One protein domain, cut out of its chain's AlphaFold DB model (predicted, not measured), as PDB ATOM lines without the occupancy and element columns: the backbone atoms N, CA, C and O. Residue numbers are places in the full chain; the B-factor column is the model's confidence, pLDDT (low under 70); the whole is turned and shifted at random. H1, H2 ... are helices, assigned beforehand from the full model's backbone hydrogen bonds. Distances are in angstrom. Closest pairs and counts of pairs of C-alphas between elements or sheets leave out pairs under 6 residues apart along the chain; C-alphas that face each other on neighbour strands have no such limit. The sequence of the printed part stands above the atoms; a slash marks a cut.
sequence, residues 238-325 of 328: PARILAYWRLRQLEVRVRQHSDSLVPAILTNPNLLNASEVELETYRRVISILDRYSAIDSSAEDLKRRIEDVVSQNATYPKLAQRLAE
ATOM      1  N   PRO A 238      49.904 -34.606 -42.202       70.69
ATOM      2  CA  PRO A 238      50.309 -35.607 -41.211       70.69
ATOM      3  C   PRO A 238      49.113 -36.157 -40.422       70.69
ATOM      4  O   PRO A 238      49.043 -37.353 -40.149       70.69
ATOM      5  N   ALA A 239      48.115 -35.314 -40.135       70.44
ATOM      6  CA  ALA A 239      46.894 -35.717 -39.441       70.44
ATOM      7  C   ALA A 239      46.080 -36.773 -40.213       70.44
ATOM      8  O   ALA A 239      45.538 -37.689 -39.601       70.44
ATOM      9  N   ARG A 240      46.029 -36.696 -41.553       71.12
ATOM     10  CA  ARG A 240      45.310 -37.682 -42.383       71.12
ATOM     11  C   ARG A 240      46.046 -39.021 -42.429       71.12
ATOM     12  O   ARG A 240      45.412 -40.066 -42.369       71.12
ATOM     13  N   ILE A 241      47.379 -38.988 -42.477       75.12
ATOM     14  CA  ILE A 241      48.215 -40.198 -42.421       75.12
ATOM     15  C   ILE A 241      48.082 -40.876 -41.049       75.12
ATOM     16  O   ILE A 241      47.934 -42.095 -40.976       75.12
ATOM     17  N   LEU A 242      48.074 -40.096 -39.963       79.69
ATOM     18  CA  LEU A 242      47.823 -40.605 -38.612       79.69
ATOM     19  C   LEU A 242      46.422 -41.214 -38.481       79.69
ATOM     20  O   LEU A 242      46.293 -42.314 -37.946       79.69
ATOM     21  N   ALA A 243      45.391 -40.542 -39.001       75.25
ATOM     22  CA  ALA A 243      44.023 -41.060 -39.000       75.25
ATOM     23  C   ALA A 243      43.920 -42.386 -39.770       75.25
ATOM     24  O   ALA A 243      43.356 -43.350 -39.256       75.25
ATOM     25  N   TYR A 244      44.552 -42.473 -40.944       81.19
ATOM     26  CA  TYR A 244      44.658 -43.712 -41.714       81.19
ATOM     27  C   TYR A 244      45.302 -44.847 -40.899       81.19
ATOM     28  O   TYR A 244      44.784 -45.965 -40.872       81.19
ATOM     29  N   TRP A 245      46.412 -44.577 -40.203       81.38
ATOM     30  CA  TRP A 245      47.096 -45.584 -39.385       81.38
ATOM     31  C   TRP A 245      46.257 -46.061 -38.200       81.38
ATOM     32  O   TRP A 245      46.220 -47.262 -37.932       81.38
ATOM     33  N   ARG A 246      45.555 -45.152 -37.520       82.69
ATOM     34  CA  ARG A 246      44.661 -45.515 -36.411       82.69
ATOM     35  C   ARG A 246      43.459 -46.326 -36.889       82.69
ATOM     36  O   ARG A 246      43.158 -47.360 -36.302       82.69
ATOM     37  N   LEU A 247      42.848 -45.943 -38.011       81.62
ATOM     38  CA  LEU A 247      41.771 -46.722 -38.632       81.62
ATOM     39  C   LEU A 247      42.242 -48.104 -39.082       81.62
ATOM     40  O   LEU A 247      41.505 -49.075 -38.960       81.62
ATOM     41  N   ARG A 248      43.485 -48.224 -39.555       81.56
ATOM     42  CA  ARG A 248      44.082 -49.524 -39.875       81.56
ATOM     43  C   ARG A 248      44.215 -50.421 -38.650       81.56
ATOM     44  O   ARG A 248      43.935 -51.609 -38.752       81.56
ATOM     45  N   GLN A 249      44.639 -49.880 -37.512       83.25
ATOM     46  CA  GLN A 249      44.703 -50.652 -36.269       83.25
ATOM     47  C   GLN A 249      43.305 -51.082 -35.810       83.25
ATOM     48  O   GLN A 249      43.129 -52.227 -35.395       83.25
ATOM     49  N   LEU A 250      42.313 -50.195 -35.947       80.38
ATOM     50  CA  LEU A 250      40.921 -50.484 -35.606       80.38
ATOM     51  C   LEU A 250      40.349 -51.596 -36.484       80.38
ATOM     52  O   LEU A 250      39.817 -52.564 -35.956       80.38
ATOM     53  N   GLU A 251      40.539 -51.520 -37.800       82.44
ATOM     54  CA  GLU A 251      40.109 -52.564 -38.737       82.44
ATOM     55  C   GLU A 251      40.743 -53.925 -38.415       82.44
ATOM     56  O   GLU A 251      40.055 -54.944 -38.425       82.44
ATOM     57  N   VAL A 252      42.043 -53.958 -38.094       82.38
ATOM     58  CA  VAL A 252      42.731 -55.204 -37.716       82.38
ATOM     59  C   VAL A 252      42.109 -55.815 -36.462       82.38
ATOM     60  O   VAL A 252      41.890 -57.023 -36.434       82.38
ATOM     61  N   ARG A 253      41.782 -55.004 -35.450       78.94
ATOM     62  CA  ARG A 253      41.160 -55.508 -34.219       78.94
ATOM     63  C   ARG A 253      39.713 -55.937 -34.414       78.94
ATOM     64  O   ARG A 253      39.349 -56.994 -33.914       78.94
ATOM     65  N   VAL A 254      38.922 -55.177 -35.172       79.81
ATOM     66  CA  VAL A 254      37.552 -55.573 -35.545       79.81
ATOM     67  C   VAL A 254      37.578 -56.907 -36.287       79.81
ATOM     68  O   VAL A 254      36.778 -57.783 -35.997       79.81
ATOM     69  N   ARG A 255      38.552 -57.112 -37.182       78.50
ATOM     70  CA  ARG A 255      38.718 -58.380 -37.899       78.50
ATOM     71  C   ARG A 255      39.133 -59.546 -36.999       78.50
ATOM     72  O   ARG A 255      38.753 -60.669 -37.286       78.50
ATOM     73  N   GLN A 256      39.937 -59.306 -35.965       80.50
ATOM     74  CA  GLN A 256      40.350 -60.357 -35.024       80.50
ATOM     75  C   GLN A 256      39.198 -60.870 -34.156       80.50
ATOM     76  O   GLN A 256      39.260 -62.010 -33.719       80.50
ATOM     77  N   HIS A 257      38.189 -60.033 -33.911       79.44
ATOM     78  CA  HIS A 257      37.056 -60.336 -33.034       79.44
ATOM     79  C   HIS A 257      35.751 -60.479 -33.818       79.44
ATOM     80  O   HIS A 257      34.685 -60.298 -33.245       79.44
ATOM     81  N   SER A 258      35.822 -60.688 -35.134       73.19
ATOM     82  CA  SER A 258      34.642 -60.837 -35.977       73.19
ATOM     83  C   SER A 258      34.732 -62.108 -36.799       73.19
ATOM     84  O   SER A 258      35.651 -62.269 -37.604       73.19
ATOM     85  N   ASP A 259      33.702 -62.938 -36.677       68.38
ATOM     86  CA  ASP A 259      33.516 -64.170 -37.442       68.38
ATOM     87  C   ASP A 259      33.103 -63.930 -38.912       68.38
ATOM     88  O   ASP A 259      32.769 -64.861 -39.651       68.38
ATOM     89  N   SER A 260      33.119 -62.679 -39.399       66.00
ATOM     90  CA  SER A 260      32.681 -62.377 -40.766       66.00
ATOM     91  C   SER A 260      33.628 -62.978 -41.822       66.00
ATOM     92  O   SER A 260      34.822 -62.656 -41.873       66.00
ATOM     93  N   LEU A 261      33.051 -63.707 -42.781       58.69
ATOM     94  CA  LEU A 261      33.719 -64.249 -43.973       58.69
ATOM     95  C   LEU A 261      34.108 -63.187 -45.023       58.69
ATOM     96  O   LEU A 261      34.601 -63.541 -46.096       58.69
ATOM     97  N   VAL A 262      33.899 -61.889 -44.762       62.00
ATOM     98  CA  VAL A 262      34.202 -60.832 -45.736       62.00
ATOM     99  C   VAL A 262      35.711 -60.841 -46.044       62.00
ATOM    100  O   VAL A 262      36.528 -60.673 -45.124       62.00
ATOM    101  N   PRO A 263      36.127 -61.012 -47.314       60.88
ATOM    102  CA  PRO A 263      37.536 -61.034 -47.678       60.88
ATOM    103  C   PRO A 263      38.191 -59.689 -47.363       60.88
ATOM    104  O   PRO A 263      37.609 -58.620 -47.553       60.88
ATOM    105  N   ALA A 264      39.410 -59.730 -46.833       58.56
ATOM    106  CA  ALA A 264      40.153 -58.510 -46.554       58.56
ATOM    107  C   ALA A 264      40.615 -57.863 -47.857       58.56
ATOM    108  O   ALA A 264      41.251 -58.506 -48.693       58.56
ATOM    109  N   ILE A 265      40.342 -56.569 -47.995       59.31
ATOM    110  CA  ILE A 265      40.854 -55.771 -49.104       59.31
ATOM    111  C   ILE A 265      42.343 -55.523 -48.825       59.31
ATOM    112  O   ILE A 265      42.724 -54.612 -48.094       59.31
ATOM    113  N   LEU A 266      43.206 -56.386 -49.367       55.28
ATOM    114  CA  LEU A 266      44.659 -56.223 -49.319       55.28
ATOM    115  C   LEU A 266      45.100 -55.262 -50.425       55.28
ATOM    116  O   LEU A 266      45.674 -55.653 -51.439       55.28
ATOM    117  N   THR A 267      44.822 -53.981 -50.230       59.03
ATOM    118  CA  THR A 267      45.407 -52.906 -51.029       59.03
ATOM    119  C   THR A 267      46.669 -52.409 -50.335       59.03
ATOM    120  O   THR A 267      46.692 -52.180 -49.126       59.03
ATOM    121  N   ASN A 268      47.756 -52.273 -51.097       61.12
ATOM    122  CA  ASN A 268      48.985 -51.631 -50.639       61.12
ATOM    123  C   ASN A 268      48.983 -50.190 -51.164       61.12
ATOM    124  O   ASN A 268      49.467 -49.954 -52.277       61.12
ATOM    125  N   PRO A 269      48.346 -49.239 -50.460       62.16
ATOM    126  CA  PRO A 269      48.205 -47.903 -50.997       62.16
ATOM    127  C   PRO A 269      49.514 -47.155 -51.047       62.16
ATOM    128  O   PRO A 269      50.364 -47.259 -50.159       62.16
ATOM    129  N   ASN A 270      49.627 -46.300 -52.056       65.38
ATOM    130  CA  ASN A 270      50.681 -45.318 -52.074       65.38
ATOM    131  C   ASN A 270      50.325 -44.201 -51.086       65.38
ATOM    132  O   ASN A 270      49.637 -43.239 -51.427       65.38
ATOM    133  N   LEU A 271      50.835 -44.308 -49.857       63.50
ATOM    134  CA  LEU A 271      50.663 -43.302 -48.797       63.50
ATOM    135  C   LEU A 271      51.186 -41.908 -49.194       63.50
ATOM    136  O   LEU A 271      50.906 -40.917 -48.521       63.50
ATOM    137  N   LEU A 272      51.930 -41.821 -50.303       57.22
ATOM    138  CA  LEU A 272      52.411 -40.569 -50.872       57.22
ATOM    139  C   LEU A 272      51.371 -39.827 -51.725       57.22
ATOM    140  O   LEU A 272      51.633 -38.721 -52.190       57.22
ATOM    141  N   ASN A 273      50.200 -40.417 -51.968       61.09
ATOM    142  CA  ASN A 273      49.144 -39.799 -52.756       61.09
ATOM    143  C   ASN A 273      47.916 -39.523 -51.879       61.09
ATOM    144  O   ASN A 273      47.213 -40.454 -51.495       61.09
ATOM    145  N   ALA A 274      47.625 -38.251 -51.572       63.19
ATOM    146  CA  ALA A 274      46.506 -37.904 -50.685       63.19
ATOM    147  C   ALA A 274      45.152 -38.408 -51.187       63.19
ATOM    148  O   ALA A 274      44.330 -38.795 -50.364       63.19
ATOM    149  N   SER A 275      44.925 -38.449 -52.504       63.78
ATOM    150  CA  SER A 275      43.670 -38.976 -53.049       63.78
ATOM    151  C   SER A 275      43.534 -40.482 -52.819       63.78
ATOM    152  O   SER A 275      42.438 -40.965 -52.565       63.78
ATOM    153  N   GLU A 276      44.644 -41.229 -52.875       70.62
ATOM    154  CA  GLU A 276      44.648 -42.662 -52.552       70.62
ATOM    155  C   GLU A 276      44.507 -42.888 -51.047       70.62
ATOM    156  O   GLU A 276      43.742 -43.752 -50.640       70.62
ATOM    157  N   VAL A 277      45.174 -42.084 -50.211       72.56
ATOM    158  CA  VAL A 277      45.004 -42.143 -48.749       72.56
ATOM    159  C   VAL A 277      43.553 -41.873 -48.366       72.56
ATOM    160  O   VAL A 277      43.009 -42.567 -47.512       72.56
ATOM    161  N   GLU A 278      42.906 -40.899 -49.004       72.25
ATOM    162  CA  GLU A 278      41.502 -40.585 -48.751       72.25
ATOM    163  C   GLU A 278      40.593 -41.740 -49.189       72.25
ATOM    164  O   GLU A 278      39.814 -42.228 -48.375       72.25
ATOM    165  N   LEU A 279      40.764 -42.262 -50.411       78.06
ATOM    166  CA  LEU A 279      40.016 -43.418 -50.925       78.06
ATOM    167  C   LEU A 279      40.173 -44.666 -50.040       78.06
ATOM    168  O   LEU A 279      39.209 -45.382 -49.783       78.06
ATOM    169  N   GLU A 280      41.380 -44.940 -49.554       78.31
ATOM    170  CA  GLU A 280      41.604 -46.061 -48.645       78.31
ATOM    171  C   GLU A 280      41.042 -45.811 -47.252       78.31
ATOM    172  O   GLU A 280      40.582 -46.746 -46.605       78.31
ATOM    173  N   THR A 281      41.038 -44.560 -46.791       77.25
ATOM    174  CA  THR A 281      40.330 -44.189 -45.562       77.25
ATOM    175  C   THR A 281      38.836 -44.493 -45.720       77.25
ATOM    176  O   THR A 281      38.268 -45.128 -44.836       77.25
ATOM    177  N   TYR A 282      38.235 -44.170 -46.877       78.81
ATOM    178  CA  TYR A 282      36.841 -44.521 -47.199       78.81
ATOM    179  C   TYR A 282      36.621 -46.031 -47.153       78.81
ATOM    180  O   TYR A 282      35.730 -46.505 -46.451       78.81
ATOM    181  N   ARG A 283      37.463 -46.801 -47.850       79.94
ATOM    182  CA  ARG A 283      37.367 -48.269 -47.887       79.94
ATOM    183  C   ARG A 283      37.477 -48.902 -46.503       79.94
ATOM    184  O   ARG A 283      36.736 -49.830 -46.205       79.94
ATOM    185  N   ARG A 284      38.374 -48.396 -45.654       80.00
ATOM    186  CA  ARG A 284      38.569 -48.897 -44.286       80.00
ATOM    187  C   ARG A 284      37.390 -48.577 -43.383       80.00
ATOM    188  O   ARG A 284      36.975 -49.442 -42.623       80.00
ATOM    189  N   VAL A 285      36.838 -47.366 -43.476       82.50
ATOM    190  CA  VAL A 285      35.619 -47.005 -42.740       82.50
ATOM    191  C   VAL A 285      34.476 -47.936 -43.141       82.50
ATOM    192  O   VAL A 285      33.841 -48.497 -42.259       82.50
ATOM    193  N   ILE A 286      34.279 -48.187 -44.439       80.56
ATOM    194  CA  ILE A 286      33.265 -49.138 -44.926       80.56
ATOM    195  C   ILE A 286      33.533 -50.548 -44.381       80.56
ATOM    196  O   ILE A 286      32.652 -51.137 -43.779       80.56
ATOM    197  N   SER A 287      34.769 -51.046 -44.480       82.06
ATOM    198  CA  SER A 287      35.158 -52.364 -43.948       82.06
ATOM    199  C   SER A 287      34.878 -52.512 -42.446       82.06
ATOM    200  O   SER A 287      34.439 -53.569 -41.999       82.06
ATOM    201  N   ILE A 288      35.101 -51.456 -41.653       82.06
ATOM    202  CA  ILE A 288      34.771 -51.439 -40.220       82.06
ATOM    203  C   ILE A 288      33.251 -51.470 -40.020       82.06
ATOM    204  O   ILE A 288      32.771 -52.255 -39.206       82.06
ATOM    205  N   LEU A 289      32.503 -50.651 -40.767       82.56
ATOM    206  CA  LEU A 289      31.040 -50.584 -40.693       82.56
ATOM    207  C   LEU A 289      30.360 -51.890 -41.134       82.56
ATOM    208  O   LEU A 289      29.349 -52.280 -40.561       82.56
ATOM    209  N   ASP A 290      30.937 -52.606 -42.092       81.62
ATOM    210  CA  ASP A 290      30.393 -53.882 -42.559       81.62
ATOM    211  C   ASP A 290      30.635 -55.020 -41.552       81.62
ATOM    212  O   ASP A 290      29.889 -55.997 -41.527       81.62
ATOM    213  N   ARG A 291      31.679 -54.913 -40.717       79.50
ATOM    214  CA  ARG A 291      32.112 -55.988 -39.803       79.50
ATOM    215  C   ARG A 291      31.714 -55.780 -38.347       79.50
ATOM    216  O   ARG A 291      31.621 -56.762 -37.619       79.50
ATOM    217  N   TYR A 292      31.497 -54.542 -37.892       78.56
ATOM    218  CA  TYR A 292      31.322 -54.288 -36.452       78.56
ATOM    219  C   TYR A 292      30.056 -54.928 -35.857       78.56
ATOM    220  O   TYR A 292      30.013 -55.213 -34.661       78.56
ATOM    221  N   SER A 293      29.028 -55.172 -36.675       77.94
ATOM    222  CA  SER A 293      27.796 -55.849 -36.252       77.94
ATOM    223  C   SER A 293      28.026 -57.323 -35.900       77.94
ATOM    224  O   SER A 293      27.350 -57.845 -35.013       77.94
ATOM    225  N   ALA A 294      29.015 -57.953 -36.540       78.44
ATOM    226  CA  ALA A 294      29.417 -59.346 -36.375       78.44
ATOM    227  C   ALA A 294      30.640 -59.499 -35.453       78.44
ATOM    228  O   ALA A 294      31.450 -60.398 -35.666       78.44
ATOM    229  N   ILE A 295      30.826 -58.580 -34.497       79.50
ATOM    230  CA  ILE A 295      31.848 -58.701 -33.449       79.50
ATOM    231  C   ILE A 295      31.344 -59.655 -32.358       79.50
ATOM    232  O   ILE A 295      30.204 -59.521 -31.905       79.50
ATOM    233  N   ASP A 296      32.209 -60.568 -31.923       78.75
ATOM    234  CA  ASP A 296      31.956 -61.534 -30.855       78.75
ATOM    235  C   ASP A 296      31.729 -60.851 -29.501       78.75
ATOM    236  O   ASP A 296      32.261 -59.774 -29.214       78.75
ATOM    237  N   SER A 297      31.017 -61.532 -28.602       73.50
ATOM    238  CA  SER A 297      30.727 -61.051 -27.239       73.50
ATOM    239  C   SER A 297      31.977 -60.788 -26.384       73.50
ATOM    240  O   SER A 297      31.914 -60.083 -25.379       73.50
ATOM    241  N   SER A 298      33.145 -61.297 -26.794       72.31
ATOM    242  CA  SER A 298      34.440 -61.014 -26.160       72.31
ATOM    243  C   SER A 298      34.902 -59.556 -26.325       72.31
ATOM    244  O   SER A 298      35.740 -59.094 -25.550       72.31
ATOM    245  N   ALA A 299      34.346 -58.814 -27.291       78.94
ATOM    246  CA  ALA A 299      34.691 -57.422 -27.591       78.94
ATOM    247  C   ALA A 299      33.458 -56.492 -27.642       78.94
ATOM    248  O   ALA A 299      33.418 -55.528 -28.413       78.94
ATOM    249  N   GLU A 300      32.468 -56.741 -26.778       78.88
ATOM    250  CA  GLU A 300      31.228 -55.954 -26.653       78.88
ATOM    251  C   GLU A 300      31.494 -54.447 -26.431       78.88
ATOM    252  O   GLU A 300      30.826 -53.586 -27.007       78.88
ATOM    253  N   ASP A 301      32.531 -54.107 -25.656       81.50
ATOM    254  CA  ASP A 301      32.939 -52.719 -25.393       81.50
ATOM    255  C   ASP A 301      33.431 -51.995 -26.656       81.50
ATOM    256  O   ASP A 301      33.193 -50.797 -26.830       81.50
ATOM    257  N   LEU A 302      34.112 -52.712 -27.558       81.00
ATOM    258  CA  LEU A 302      34.566 -52.164 -28.837       81.00
ATOM    259  C   LEU A 302      33.369 -51.898 -29.754       81.00
ATOM    260  O   LEU A 302      33.300 -50.839 -30.381       81.00
ATOM    261  N   LYS A 303      32.412 -52.833 -29.785       82.44
ATOM    262  CA  LYS A 303      31.166 -52.712 -30.546       82.44
ATOM    263  C   LYS A 303      30.352 -51.496 -30.096       82.44
ATOM    264  O   LYS A 303      30.030 -50.660 -30.936       82.44
ATOM    265  N   ARG A 304      30.130 -51.327 -28.784       82.06
ATOM    266  CA  ARG A 304      29.416 -50.163 -28.222       82.06
ATOM    267  C   ARG A 304      30.079 -48.835 -28.582       82.06
ATOM    268  O   ARG A 304      29.404 -47.907 -29.008       82.06
ATOM    269  N   ARG A 305      31.410 -48.747 -28.489       81.62
ATOM    270  CA  ARG A 305      32.149 -47.521 -28.850       81.62
ATOM    271  C   ARG A 305      32.035 -47.173 -30.332       81.62
ATOM    272  O   ARG A 305      31.980 -45.994 -30.673       81.62
ATOM    273  N   ILE A 306      32.032 -48.171 -31.215       81.38
ATOM    274  CA  ILE A 306      31.828 -47.950 -32.653       81.38
ATOM    275  C   ILE A 306      30.383 -47.501 -32.904       81.38
ATOM    276  O   ILE A 306      30.169 -46.530 -33.626       81.38
ATOM    277  N   GLU A 307      29.405 -48.144 -32.269       84.44
ATOM    278  CA  GLU A 307      27.978 -47.832 -32.401       84.44
ATOM    279  C   GLU A 307      27.623 -46.421 -31.890       84.44
ATOM    280  O   GLU A 307      26.906 -45.677 -32.565       84.44
ATOM    281  N   ASP A 308      28.220 -45.984 -30.778       84.69
ATOM    282  CA  ASP A 308      28.119 -44.609 -30.273       84.69
ATOM    283  C   ASP A 308      28.674 -43.590 -31.279       84.69
ATOM    284  O   ASP A 308      28.078 -42.541 -31.532       84.69
ATOM    285  N   VAL A 309      29.813 -43.892 -31.907       82.56
ATOM    286  CA  VAL A 309      30.427 -42.995 -32.896       82.56
ATOM    287  C   VAL A 309      29.596 -42.920 -34.177       82.56
ATOM    288  O   VAL A 309      29.457 -41.830 -34.742       82.56
ATOM    289  N   VAL A 310      29.034 -44.045 -34.625       84.12
ATOM    290  CA  VAL A 310      28.183 -44.130 -35.820       84.12
ATOM    291  C   VAL A 310      26.858 -43.400 -35.605       84.12
ATOM    292  O   VAL A 310      26.471 -42.590 -36.448       84.12
ATOM    293  N   SER A 311      26.198 -43.618 -34.466       80.44
ATOM    294  CA  SER A 311      24.907 -42.992 -34.145       80.44
ATOM    295  C   SER A 311      25.003 -41.470 -33.988       80.44
ATOM    296  O   SER A 311      24.082 -40.749 -34.366       80.44
ATOM    297  N   GLN A 312      26.139 -40.957 -33.500       78.88
ATOM    298  CA  GLN A 312      26.345 -39.521 -33.280       78.88
ATOM    299  C   GLN A 312      26.878 -38.761 -34.507       78.88
ATOM    300  O   GLN A 312      26.864 -37.527 -34.512       78.88
ATOM    301  N   ASN A 313      27.371 -39.444 -35.550       74.50
ATOM    302  CA  ASN A 313      28.055 -38.789 -36.673       74.50
ATOM    303  C   ASN A 313      27.562 -39.277 -38.044       74.50
ATOM    304  O   ASN A 313      28.150 -40.166 -38.652       74.50
ATOM    305  N   ALA A 314      26.556 -38.597 -38.603       61.88
ATOM    306  CA  ALA A 314      26.011 -38.918 -39.930       61.88
ATOM    307  C   ALA A 314      26.913 -38.500 -41.115       61.88
ATOM    308  O   ALA A 314      26.748 -38.988 -42.230       61.88
ATOM    309  N   THR A 315      27.857 -37.570 -40.919       74.00
ATOM    310  CA  THR A 315      28.678 -37.032 -42.020       74.00
ATOM    311  C   THR A 315      30.042 -37.716 -42.099       74.00
ATOM    312  O   THR A 315      30.823 -37.663 -41.147       74.00
ATOM    313  N   TYR A 316      30.377 -38.264 -43.271       67.25
ATOM    314  CA  TYR A 316      31.594 -39.052 -43.505       67.25
ATOM    315  C   TYR A 316      32.913 -38.440 -42.970       67.25
ATOM    316  O   TYR A 316      33.651 -39.153 -42.288       67.25
ATOM    317  N   PRO A 317      33.240 -37.146 -43.194       69.69
ATOM    318  CA  PRO A 317      34.517 -36.592 -42.737       69.69
ATOM    319  C   PRO A 317      34.654 -36.618 -41.210       69.69
ATOM    320  O   PRO A 317      35.742 -36.845 -40.686       69.69
ATOM    321  N   LYS A 318      33.538 -36.410 -40.499       75.12
ATOM    322  CA  LYS A 318      33.483 -36.453 -39.034       75.12
ATOM    323  C   LYS A 318      33.517 -37.892 -38.531       75.12
ATOM    324  O   LYS A 318      34.237 -38.172 -37.581       75.12
ATOM    325  N   LEU A 319      32.813 -38.802 -39.206       79.31
ATOM    326  CA  LEU A 319      32.799 -40.226 -38.877       79.31
ATOM    327  C   LEU A 319      34.201 -40.848 -38.970       79.31
ATOM    328  O   LEU A 319      34.665 -41.458 -38.013       79.31
ATOM    329  N   ALA A 320      34.912 -40.631 -40.082       76.25
ATOM    330  CA  ALA A 320      36.267 -41.151 -40.274       76.25
ATOM    331  C   ALA A 320      37.246 -40.621 -39.211       76.25
ATOM    332  O   ALA A 320      38.079 -41.368 -38.696       76.25
ATOM    333  N   GLN A 321      37.125 -39.340 -38.850       79.75
ATOM    334  CA  GLN A 321      37.962 -38.726 -37.825       79.75
ATOM    335  C   GLN A 321      37.653 -39.267 -36.422       79.75
ATOM    336  O   GLN A 321      38.581 -39.588 -35.685       79.75
ATOM    337  N   ARG A 322      36.374 -39.423 -36.060       78.31
ATOM    338  CA  ARG A 322      35.961 -39.947 -34.749       78.31
ATOM    339  C   ARG A 322      36.262 -41.434 -34.583       78.31
ATOM    340  O   ARG A 322      36.740 -41.834 -33.528       78.31
ATOM    341  N   LEU A 323      36.091 -42.239 -35.632       78.62
ATOM    342  CA  LEU A 323      36.526 -43.640 -35.626       78.62
ATOM    343  C   LEU A 323      38.048 -43.749 -35.436       78.62
ATOM    344  O   LEU A 323      38.518 -44.593 -34.680       78.62
ATOM    345  N   ALA A 324      38.827 -42.849 -36.045       78.94
ATOM    346  CA  ALA A 324      40.274 -42.771 -35.836       78.94
ATOM    347  C   ALA A 324      40.682 -42.303 -34.421       78.94
ATOM    348  O   ALA A 324      41.858 -42.395 -34.064       78.94
ATOM    349  N   GLU A 325      39.762 -41.767 -33.618       83.31
ATOM    350  CA  GLU A 325      40.011 -41.324 -32.240       83.31
ATOM    351  C   GLU A 325      39.734 -42.415 -31.200       83.31
ATOM    352  O   GLU A 325      40.172 -42.262 -30.056       83.31
TER     353      GLU A 325
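What this domain is: This is residues 238 to 325 of the 328 residues of an uncharacterized protein of Anaerolineae bacterium (UniProt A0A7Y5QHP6). Two long helices, H2 and H1, lie side by side, joined by a long loop that runs back along them; a helical hairpin, H3 and short H4, packs on this pair, H4 crossing both. The printed part has 88 residues with four named helices, H1 H2 H3 H4, all helix, compact, radius of gyration of the C-alphas 12.7 A, spans 38 by 28 by 17 A.

How they stand to each other: Start at H2, residues 274 to 294; H1, residues 238 to 256, touches it at a shallow tilt of 27 degrees, the same way, closest C-alphas Glu 251 and Ile 288, 5.7 A. H4, residues 316 to 323, touches H2 at residues 281 to 285 alone, closest C-alphas Val 285 and Ala 320, 6.4 A. H3 is residues 297 to 312. Every O i to N i+4 pair is within hydrogen-bond range in H1 and H4, 15 of 17 in H2, 10 of 12 in H3.

Where its parts are: Find C-alpha 238 at (50.309, -35.607, -41.211); H1 runs 27.4 A, H2 30.9 A, H3 22.8 A, and H4 10.4 A to C-alpha 323 at (36.526, -43.640, -35.626).

The domain as a whole: The printed part has no cut; the link H1 to H2 is long. Look for pLDDT under 70 at residues 259 to 275, 314, and 316 to 317.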